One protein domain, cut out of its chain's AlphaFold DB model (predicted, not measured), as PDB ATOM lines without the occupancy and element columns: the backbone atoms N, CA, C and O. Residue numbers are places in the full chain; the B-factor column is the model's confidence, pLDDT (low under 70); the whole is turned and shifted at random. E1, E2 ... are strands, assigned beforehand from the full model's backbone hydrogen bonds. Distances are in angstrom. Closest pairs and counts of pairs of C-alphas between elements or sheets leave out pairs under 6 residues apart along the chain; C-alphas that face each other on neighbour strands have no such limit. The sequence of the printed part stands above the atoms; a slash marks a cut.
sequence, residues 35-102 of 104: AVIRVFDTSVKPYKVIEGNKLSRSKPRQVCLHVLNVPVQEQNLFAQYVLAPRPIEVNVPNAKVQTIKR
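AT A GLANCE: This is residues 35 to 102 of the 104 residues of an uncharacterized protein of Haemophilus haemoglobinophilus (UniProt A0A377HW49). With little regular structure, this is a loose pair of two-strand ribbons: the hairpin E1 and E2, with a long loop at one end, then, after the chain folds back through residues 69 to 76, the parallel pair E3 and E4. The printed part has 68 residues, 26 in the four strands E1 to E4; the class is all strand, with no named helix. It is loose, radius of gyration of the C-alphas 13.9 A, spanning 36 by 29 by 21 A.

HOW THE PARTS SIT: E1, residues 35 to 41, and E2, residues 62 to 68, are antiparallel at 152 degrees; N 38 and O 64 are 2.8 A apart, within hydrogen-bond range. E3, residues 77 to 82, is apart from both. E4, residues 96 to 101, is parallel to E3 at 21 degrees, with N 98 and O 78 at 3.5 A.

IN THESE COORDINATES: E1 begins at C-alpha 35 (-15.193, -37.349, -34.661) and measures 19.8 A, E2 18.8 A, E3 15.7 A and E4 16.0 A, ending at C-alpha 101 (-11.176, -37.947, -55.140).

THE WHOLE: The printed part has no cut. The links E1 to E2 and E3 to E4 are long. Mean pLDDT of the printed part is 71.6; residues 94 to 102 are among those under 70.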
ATOM      1  N   ALA A  35     -15.993 -38.178 -33.774       79.44
ATOM      2  CA  ALA A  35     -15.193 -37.349 -34.661       79.44
ATOM      3  C   ALA A  35     -15.581 -35.881 -34.459       79.44
ATOM      4  O   ALA A  35     -16.752 -35.523 -34.567       79.44
ATOM      5  N   VAL A  36     -14.601 -35.036 -34.148       78.31
ATOM      6  CA  VAL A  36     -14.792 -33.607 -33.885       78.31
ATOM      7  C   VAL A  36     -14.002 -32.808 -34.908       78.31
ATOM      8  O   VAL A  36     -12.791 -32.974 -35.044       78.31
ATOM      9  N   ILE A  37     -14.683 -31.907 -35.611       79.06
ATOM     10  CA  ILE A  37     -14.034 -30.951 -36.505       79.06
ATOM     11  C   ILE A  37     -13.584 -29.748 -35.679       79.06
ATOM     12  O   ILE A  37     -14.390 -29.109 -35.004       79.06
ATOM     13  N   ARG A  38     -12.296 -29.419 -35.762       80.12
ATOM     14  CA  ARG A  38     -11.721 -28.188 -35.218       80.12
ATOM     15  C   ARG A  38     -11.168 -27.342 -36.345       80.12
ATOM     16  O   ARG A  38     -10.495 -27.840 -37.244       80.12
ATOM     17  N   VAL A  39     -11.434 -26.045 -36.285       80.06
ATOM     18  CA  VAL A  39     -10.922 -25.085 -37.262       80.06
ATOM     19  C   VAL A  39      -9.934 -24.176 -36.559       80.06
ATOM     20  O   VAL A  39     -10.251 -23.596 -35.524       80.06
ATOM     21  N   PHE A  40      -8.737 -24.067 -37.122       79.50
ATOM     22  CA  PHE A  40      -7.664 -23.254 -36.574       79.50
ATOM     23  C   PHE A  40      -7.510 -21.964 -37.379       79.50
ATOM     24  O   PHE A  40      -7.505 -21.965 -38.617       79.50
ATOM     25  N   ASP A  41      -7.365 -20.846 -36.671       76.31
ATOM     26  CA  ASP A  41      -6.906 -19.602 -37.260       76.31
ATOM     27  C   ASP A  41      -5.386 -19.669 -37.451       76.31
ATOM     28  O   ASP A  41      -4.617 -19.612 -36.492       76.31
ATOM     29  N   THR A  42      -4.961 -19.793 -38.708       75.56
ATOM     30  CA  THR A  42      -3.546 -19.859 -39.091       75.56
ATOM     31  C   THR A  42      -2.926 -18.494 -39.372       75.56
ATOM     32  O   THR A  42      -1.770 -18.424 -39.782       75.56
ATOM     33  N   SER A  43      -3.674 -17.399 -39.195       73.12
ATOM     34  CA  SER A  43      -3.173 -16.049 -39.481       73.12
ATOM     35  C   SER A  43      -2.141 -15.556 -38.466       73.12
ATOM     36  O   SER A  43      -1.353 -14.673 -38.789       73.12
ATOM     37  N   VAL A  44      -2.119 -16.134 -37.260       69.75
ATOM     38  CA  VAL A  44      -1.201 -15.766 -36.174       69.75
ATOM     39  C   VAL A  44      -0.686 -17.034 -35.490       69.75
ATOM     40  O   VAL A  44      -1.463 -17.954 -35.243       69.75
ATOM     41  N   LYS A  45       0.619 -17.095 -35.186       76.69
ATOM     42  CA  LYS A  45       1.233 -18.168 -34.381       76.69
ATOM     43  C   LYS A  45       1.262 -17.771 -32.889       76.69
ATOM     44  O   LYS A  45       1.550 -16.606 -32.615       76.69
ATOM     45  N   PRO A  46       1.035 -18.697 -31.935       76.38
ATOM     46  CA  PRO A  46       0.579 -20.075 -32.137       76.38
ATOM     47  C   PRO A  46      -0.849 -20.106 -32.697       76.38
ATOM     48  O   PRO A  46      -1.652 -19.218 -32.404       76.38
ATOM     49  N   TYR A  47      -1.144 -21.101 -33.539       79.31
ATOM     50  CA  TYR A  47      -2.461 -21.220 -34.169       79.31
ATOM     51  C   TYR A  47      -3.541 -21.380 -33.102       79.31
ATOM     52  O   TYR A  47      -3.399 -22.184 -32.184       79.31
ATOM     53  N   LYS A  48      -4.629 -20.617 -33.227       79.00
ATOM     54  CA  LYS A  48      -5.709 -20.598 -32.230       79.00
ATOM     55  C   LYS A  48      -6.912 -21.388 -32.724       79.00
ATOM     56  O   LYS A  48      -7.302 -21.246 -33.882       79.00
ATOM     57  N   VAL A  49      -7.522 -22.190 -31.850       80.19
ATOM     58  CA  VAL A  49      -8.817 -22.827 -32.137       80.19
ATOM     59  C   VAL A  49      -9.874 -21.731 -32.276       80.19
ATOM     60  O   VAL A  49      -9.969 -20.837 -31.438       80.19
ATOM     61  N   ILE A  50     -10.663 -21.788 -33.346       78.25
ATOM     62  CA  ILE A  50     -11.823 -20.918 -33.522       78.25
ATOM     63  C   ILE A  50     -12.998 -21.562 -32.788       78.25
ATOM     64  O   ILE A  50     -13.465 -22.631 -33.177       78.25
ATOM     65  N   GLU A  51     -13.478 -20.909 -31.735       74.50
ATOM     66  CA  GLU A  51     -14.665 -21.342 -30.996       74.50
ATOM     67  C   GLU A  51     -15.955 -20.757 -31.602       74.50
ATOM     68  O   GLU A  51     -16.026 -19.578 -31.972       74.50
ATOM     69  N   GLY A  52     -17.001 -21.586 -31.677       66.12
ATOM     70  CA  GLY A  52     -18.345 -21.192 -32.110       66.12
ATOM     71  C   GLY A  52     -18.496 -20.906 -33.613       66.12
ATOM     72  O   GLY A  52     -17.687 -21.307 -34.444       66.12
ATOM     73  N   ASN A  53     -19.559 -20.180 -33.975       62.44
ATOM     74  CA  ASN A  53     -19.977 -19.948 -35.370       62.44
ATOM     75  C   ASN A  53     -19.165 -18.866 -36.112       62.44
ATOM     76  O   ASN A  53     -19.601 -18.358 -37.144       62.44
ATOM     77  N   LYS A  54     -17.982 -18.479 -35.618       63.84
ATOM     78  CA  LYS A  54     -17.152 -17.407 -36.206       63.84
ATOM     79  C   LYS A  54     -16.320 -17.891 -37.399       63.84
ATOM     80  O   LYS A  54     -15.153 -17.530 -37.562       63.84
ATOM     81  N   LEU A  55     -16.917 -18.721 -38.248       67.81
ATOM     82  CA  LEU A  55     -16.253 -19.309 -39.400       67.81
ATOM     83  C   LEU A  55     -16.457 -18.415 -40.627       67.81
ATOM     84  O   LEU A  55     -17.506 -18.429 -41.264       67.81
ATOM     85  N   SER A  56     -15.437 -17.625 -40.969       67.81
ATOM     86  CA  SER A  56     -15.422 -16.883 -42.234       67.81
ATOM     87  C   SER A  56     -14.814 -17.729 -43.350       67.81
ATOM     88  O   SER A  56     -13.675 -18.183 -43.238       67.81
ATOM     89  N   ARG A  57     -15.547 -17.874 -44.459       70.88
ATOM     90  CA  ARG A  57     -15.095 -18.572 -45.676       70.88
ATOM     91  C   ARG A  57     -14.123 -17.752 -46.535       70.88
ATOM     92  O   ARG A  57     -13.590 -18.283 -47.501       70.88
ATOM     93  N   SER A  58     -13.900 -16.475 -46.215       72.75
ATOM     94  CA  SER A  58     -13.074 -15.572 -47.032       72.75
ATOM     95  C   SER A  58     -11.566 -15.681 -46.784       72.75
ATOM     96  O   SER A  58     -10.792 -15.031 -47.481       72.75
ATOM     97  N   LYS A  59     -11.125 -16.482 -45.805       72.25
ATOM     98  CA  LYS A  59      -9.709 -16.628 -45.433       72.25
ATOM     99  C   LYS A  59      -9.261 -18.091 -45.534       72.25
ATOM    100  O   LYS A  59     -10.068 -18.973 -45.236       72.25
ATOM    101  N   PRO A  60      -7.995 -18.368 -45.900       71.69
ATOM    102  CA  PRO A  60      -7.438 -19.713 -45.799       71.69
ATOM    103  C   PRO A  60      -7.413 -20.165 -44.332       71.69
ATOM    104  O   PRO A  60      -7.108 -19.375 -43.434       71.69
ATOM    105  N   ARG A  61      -7.768 -21.432 -44.091       73.19
ATOM    106  CA  ARG A  61      -7.858 -22.049 -42.760       73.19
ATOM    107  C   ARG A  61      -7.301 -23.463 -42.797       73.19
ATOM    108  O   ARG A  61      -7.410 -24.137 -43.819       73.19
ATOM    109  N   GLN A  62      -6.771 -23.916 -41.665       75.94
ATOM    110  CA  GLN A  62      -6.505 -25.331 -41.436       75.94
ATOM    111  C   GLN A  62      -7.675 -25.934 -40.666       75.94
ATOM    112  O   GLN A  62      -8.118 -25.400 -39.647       75.94
ATOM    113  N   VAL A  63      -8.185 -27.044 -41.186       75.44
ATOM    114  CA  VAL A  63      -9.239 -27.834 -40.556       75.44
ATOM    115  C   VAL A  63      -8.596 -29.122 -40.074       75.44
ATOM    116  O   VAL A  63      -7.973 -29.829 -40.862       75.44
ATOM    117  N   CYS A  64      -8.737 -29.414 -38.788       76.25
ATOM    118  CA  CYS A  64      -8.286 -30.661 -38.196       76.25
ATOM    119  C   CYS A  64      -9.501 -31.499 -37.818       76.25
ATOM    120  O   CYS A  64     -10.406 -31.024 -37.126       76.25
ATOM    121  N   LEU A  65      -9.509 -32.756 -38.246       76.44
ATOM    122  CA  LEU A  65     -10.462 -33.739 -37.764       76.44
ATOM    123  C   LEU A  65      -9.810 -34.521 -36.625       76.44
ATOM    124  O   LEU A  65      -8.841 -35.242 -36.839       76.44
ATOM    125  N   HIS A  66     -10.355 -34.392 -35.422       75.69
ATOM    126  CA  HIS A  66      -9.939 -35.191 -34.279       75.69
ATOM    127  C   HIS A  66     -10.879 -36.381 -34.135       75.69
ATOM    128  O   HIS A  66     -12.061 -36.208 -33.841       75.69
ATOM    129  N   VAL A  67     -10.347 -37.585 -34.325       77.19
ATOM    130  CA  VAL A  67     -11.052 -38.825 -33.994       77.19
ATOM    131  C   VAL A  67     -10.690 -39.202 -32.562       77.19
ATOM    132  O   VAL A  67      -9.517 -39.266 -32.202       77.19
ATOM    133  N   LEU A  68     -11.706 -39.400 -31.735       78.19
ATOM    134  CA  LEU A  68     -11.616 -39.641 -30.303       78.19
ATOM    135  C   LEU A  68     -12.227 -41.003 -29.981       78.19
ATOM    136  O   LEU A  68     -13.123 -41.475 -30.685       78.19
ATOM    137  N   ASN A  69     -11.755 -41.612 -28.893       78.75
ATOM    138  CA  ASN A  69     -12.259 -42.887 -28.370       78.75
ATOM    139  C   ASN A  69     -12.192 -44.054 -29.375       78.75
ATOM    140  O   ASN A  69     -12.955 -45.011 -29.271       78.75
ATOM    141  N   VAL A  70     -11.275 -43.984 -30.344       76.12
ATOM    142  CA  VAL A  70     -10.942 -45.098 -31.235       76.12
ATOM    143  C   VAL A  70      -9.539 -45.577 -30.869       76.12
ATOM    144  O   VAL A  70      -8.602 -44.780 -30.947       76.12
ATOM    145  N   PRO A  71      -9.362 -46.844 -30.454       74.00
ATOM    146  CA  PRO A  71      -8.036 -47.377 -30.181       74.00
ATOM    147  C   PRO A  71      -7.201 -47.343 -31.463       74.00
ATOM    148  O   PRO A  71      -7.611 -47.882 -32.494       74.00
ATOM    149  N   VAL A  72      -6.038 -46.691 -31.410       68.44
ATOM    150  CA  VAL A  72      -5.089 -46.654 -32.527       68.44
ATOM    151  C   VAL A  72      -4.340 -47.982 -32.560       68.44
ATOM    152  O   VAL A  72      -3.491 -48.230 -31.712       68.44
ATOM    153  N   GLN A  73      -4.691 -48.850 -33.506       69.19
ATOM    154  CA  GLN A  73      -3.966 -50.091 -33.788       69.19
ATOM    155  C   GLN A  73      -3.144 -49.914 -35.070       69.19
ATOM    156  O   GLN A  73      -3.477 -49.080 -35.915       69.19
ATOM    157  N   GLU A  74      -2.087 -50.711 -35.247       60.81
ATOM    158  CA  GLU A  74      -1.141 -50.597 -36.377       60.81
ATOM    159  C   GLU A  74      -1.797 -50.703 -37.773       60.81
ATOM    160  O   GLU A  74      -1.193 -50.321 -38.776       60.81
ATOM    161  N   GLN A  75      -3.039 -51.193 -37.859       64.75
ATOM    162  CA  GLN A  75      -3.786 -51.393 -39.107       64.75
ATOM    163  C   GLN A  75      -4.982 -50.448 -39.285       64.75
ATOM    164  O   GLN A  75      -5.803 -50.666 -40.177       64.75
ATOM    165  N   ASN A  76      -5.109 -49.401 -38.470       66.00
ATOM    166  CA  ASN A  76      -6.228 -48.476 -38.610       66.00
ATOM    167  C   ASN A  76      -6.190 -47.786 -39.984       66.00
ATOM    168  O   ASN A  76      -5.282 -47.013 -40.295       66.00
ATOM    169  N   LEU A  77      -7.203 -48.061 -40.807       67.19
ATOM    170  CA  LEU A  77      -7.421 -47.373 -42.071       67.19
ATOM    171  C   LEU A  77      -8.228 -46.102 -41.811       67.19
ATOM    172  O   LEU A  77      -9.370 -46.166 -41.354       67.19
ATOM    173  N   PHE A  78      -7.662 -44.950 -42.161       70.50
ATOM    174  CA  PHE A  78      -8.429 -43.714 -42.236       70.50
ATOM    175  C   PHE A  78      -8.948 -43.538 -43.668       70.50
ATOM    176  O   PHE A  78      -8.209 -43.143 -44.575       70.50
ATOM    177  N   ALA A  79     -10.223 -43.873 -43.870       68.62
ATOM    178  CA  ALA A  79     -10.924 -43.659 -45.128       68.62
ATOM    179  C   ALA A  79     -11.686 -42.332 -45.069       68.62
ATOM    180  O   ALA A  79     -12.560 -42.142 -44.224       68.62
ATOM    181  N   GLN A  80     -11.369 -41.423 -45.988       68.06
ATOM    182  CA  GLN A  80     -12.078 -40.155 -46.129       68.06
ATOM    183  C   GLN A  80     -12.650 -40.004 -47.534       68.06
ATOM    184  O   GLN A  80     -11.991 -40.281 -48.541       68.06
ATOM    185  N   TYR A  81     -13.879 -39.505 -47.590       69.69
ATOM    186  CA  TYR A  81     -14.520 -39.076 -48.820       69.69
ATOM    187  C   TYR A  81     -14.692 -37.564 -48.766       69.69
ATOM    188  O   TYR A  81     -15.369 -37.053 -47.873       69.69
ATOM    189  N   VAL A  82     -14.062 -36.847 -49.697       69.19
ATOM    190  CA  VAL A  82     -14.123 -35.386 -49.717       69.19
ATOM    191  C   VAL A  82     -14.613 -34.887 -51.064       69.19
ATOM    192  O   VAL A  82     -13.994 -35.124 -52.100       69.19
ATOM    193  N   LEU A  83     -15.714 -34.141 -51.014       71.00
ATOM    194  CA  LEU A  83     -16.218 -33.340 -52.118       71.00
ATOM    195  C   LEU A  83     -15.754 -31.902 -51.911       71.00
ATOM    196  O   LEU A  83     -16.295 -31.181 -51.074       71.00
ATOM    197  N   ALA A  84     -14.732 -31.493 -52.657       68.12
ATOM    198  CA  ALA A  84     -14.208 -30.138 -52.600       68.12
ATOM    199  C   ALA A  84     -14.061 -29.565 -54.016       68.12
ATOM    200  O   ALA A  84     -13.587 -30.267 -54.908       68.12
ATOM    201  N   PRO A  85     -14.402 -28.280 -54.228       69.06
ATOM    202  CA  PRO A  85     -14.240 -27.617 -55.524       69.06
ATOM    203  C   PRO A  85     -12.768 -27.347 -55.876       69.06
ATOM    204  O   PRO A  85     -12.468 -26.875 -56.968       69.06
ATOM    205  N   ARG A  86     -11.840 -27.590 -54.940       68.94
ATOM    206  CA  ARG A  86     -10.392 -27.474 -55.131       68.94
ATOM    207  C   ARG A  86      -9.670 -28.641 -54.456       68.94
ATOM    208  O   ARG A  86     -10.200 -29.182 -53.482       68.94
ATOM    209  N   PRO A  87      -8.466 -29.011 -54.931       70.38
ATOM    210  CA  PRO A  87      -7.629 -29.992 -54.257       70.38
ATOM    211  C   PRO A  87      -7.398 -29.607 -52.796       70.38
ATOM    212  O   PRO A  87      -7.142 -28.445 -52.486       70.38
ATOM    213  N   ILE A  88      -7.479 -30.599 -51.917       70.88
ATOM    214  CA  ILE A  88      -7.128 -30.463 -50.507       70.88
ATOM    215  C   ILE A  88      -5.883 -31.290 -50.207       70.88
ATOM    216  O   ILE A  88      -5.687 -32.370 -50.776       70.88
ATOM    217  N   GLU A  89      -5.057 -30.776 -49.307       72.88
ATOM    218  CA  GLU A  89      -3.949 -31.507 -48.707       72.88
ATOM    219  C   GLU A  89      -4.430 -32.107 -47.393       72.88
ATOM    220  O   GLU A  89      -5.025 -31.412 -46.567       72.88
ATOM    221  N   VAL A  90      -4.205 -33.407 -47.210       72.88
ATOM    222  CA  VAL A  90      -4.575 -34.106 -45.980       72.88
ATOM    223  C   VAL A  90      -3.330 -34.688 -45.353       72.88
ATOM    224  O   VAL A  90      -2.594 -35.436 -45.990       72.88
ATOM    225  N   ASN A  91      -3.129 -34.344 -44.087       74.62
ATOM    226  CA  ASN A  91      -2.076 -34.886 -43.254       74.62
ATOM    227  C   ASN A  91      -2.727 -35.683 -42.120       74.62
ATOM    228  O   ASN A  91      -3.460 -35.112 -41.313       74.62
ATOM    229  N   VAL A  92      -2.479 -36.992 -42.087       74.00
ATOM    230  CA  VAL A  92      -2.882 -37.863 -40.978       74.00
ATOM    231  C   VAL A  92      -1.616 -38.522 -40.437       74.00
ATOM    232  O   VAL A  92      -1.054 -39.391 -41.108       74.00
ATOM    233  N   PRO A  93      -1.125 -38.113 -39.258       70.75
ATOM    234  CA  PRO A  93       0.062 -38.722 -38.679       70.75
ATOM    235  C   PRO A  93      -0.209 -40.191 -38.328       70.75
ATOM    236  O   PRO A  93      -1.281 -40.532 -37.829       70.75
ATOM    237  N   ASN A  94       0.780 -41.055 -38.564       68.12
ATOM    238  CA  ASN A  94       0.784 -42.468 -38.155       68.12
ATOM    239  C   ASN A  94      -0.361 -43.340 -38.710       68.12
ATOM    240  O   ASN A  94      -0.673 -44.374 -38.126       68.12
ATOM    241  N   ALA A  95      -0.976 -42.964 -39.835       67.12
ATOM    242  CA  ALA A  95      -2.020 -43.762 -40.477       67.12
ATOM    243  C   ALA A  95      -1.766 -43.935 -41.978       67.12
ATOM    244  O   ALA A  95      -1.244 -43.043 -42.650       67.12
ATOM    245  N   LYS A  96      -2.202 -45.071 -42.533       67.19
ATOM    246  CA  LYS A  96      -2.334 -45.216 -43.988       67.19
ATOM    247  C   LYS A  96      -3.570 -44.438 -44.437       67.19
ATOM    248  O   LYS A  96      -4.687 -44.757 -44.034       67.19
ATOM    249  N   VAL A  97      -3.361 -43.421 -45.270       66.50
ATOM    250  CA  VAL A  97      -4.434 -42.570 -45.798       66.50
ATOM    251  C   VAL A  97      -4.852 -43.062 -47.176       66.50
ATOM    252  O   VAL A  97      -4.039 -43.091 -48.099       66.50
ATOM    253  N   GLN A  98      -6.137 -43.372 -47.342       66.50
ATOM    254  CA  GLN A  98      -6.736 -43.579 -48.658       66.50
ATOM    255  C   GLN A  98      -7.709 -42.433 -48.947       66.50
ATOM    256  O   GLN A  98      -8.713 -42.260 -48.257       66.50
ATOM    257  N   THR A  99      -7.396 -41.623 -49.962       66.25
ATOM    258  CA  THR A  99      -8.248 -40.502 -50.385       66.25
ATOM    259  C   THR A  99      -8.923 -40.840 -51.704       66.25
ATOM    260  O   THR A  99      -8.249 -40.980 -52.723       66.25
ATOM    261  N   ILE A 100     -10.253 -40.922 -51.703       65.56
ATOM    262  CA  ILE A 100     -11.042 -41.100 -52.925       65.56
ATOM    263  C   ILE A 100     -11.459 -39.709 -53.414       65.56
ATOM    264  O   ILE A 100     -12.303 -39.057 -52.800       65.56
ATOM    265  N   LYS A 101     -10.841 -39.231 -54.502       59.75
ATOM    266  CA  LYS A 101     -11.176 -37.947 -55.140       59.75
ATOM    267  C   LYS A 101     -12.206 -38.172 -56.246       59.75
ATOM    268  O   LYS A 101     -11.974 -38.988 -57.134       59.75
ATOM    269  N   ARG A 102     -13.298 -37.406 -56.241       48.41
ATOM    270  CA  ARG A 102     -14.188 -37.260 -57.403       48.41
ATOM    271  C   ARG A 102     -14.192 -35.785 -57.803       48.41
ATOM    272  O   ARG A 102     -14.602 -34.944 -57.011       48.41
TER     273      ARG A 102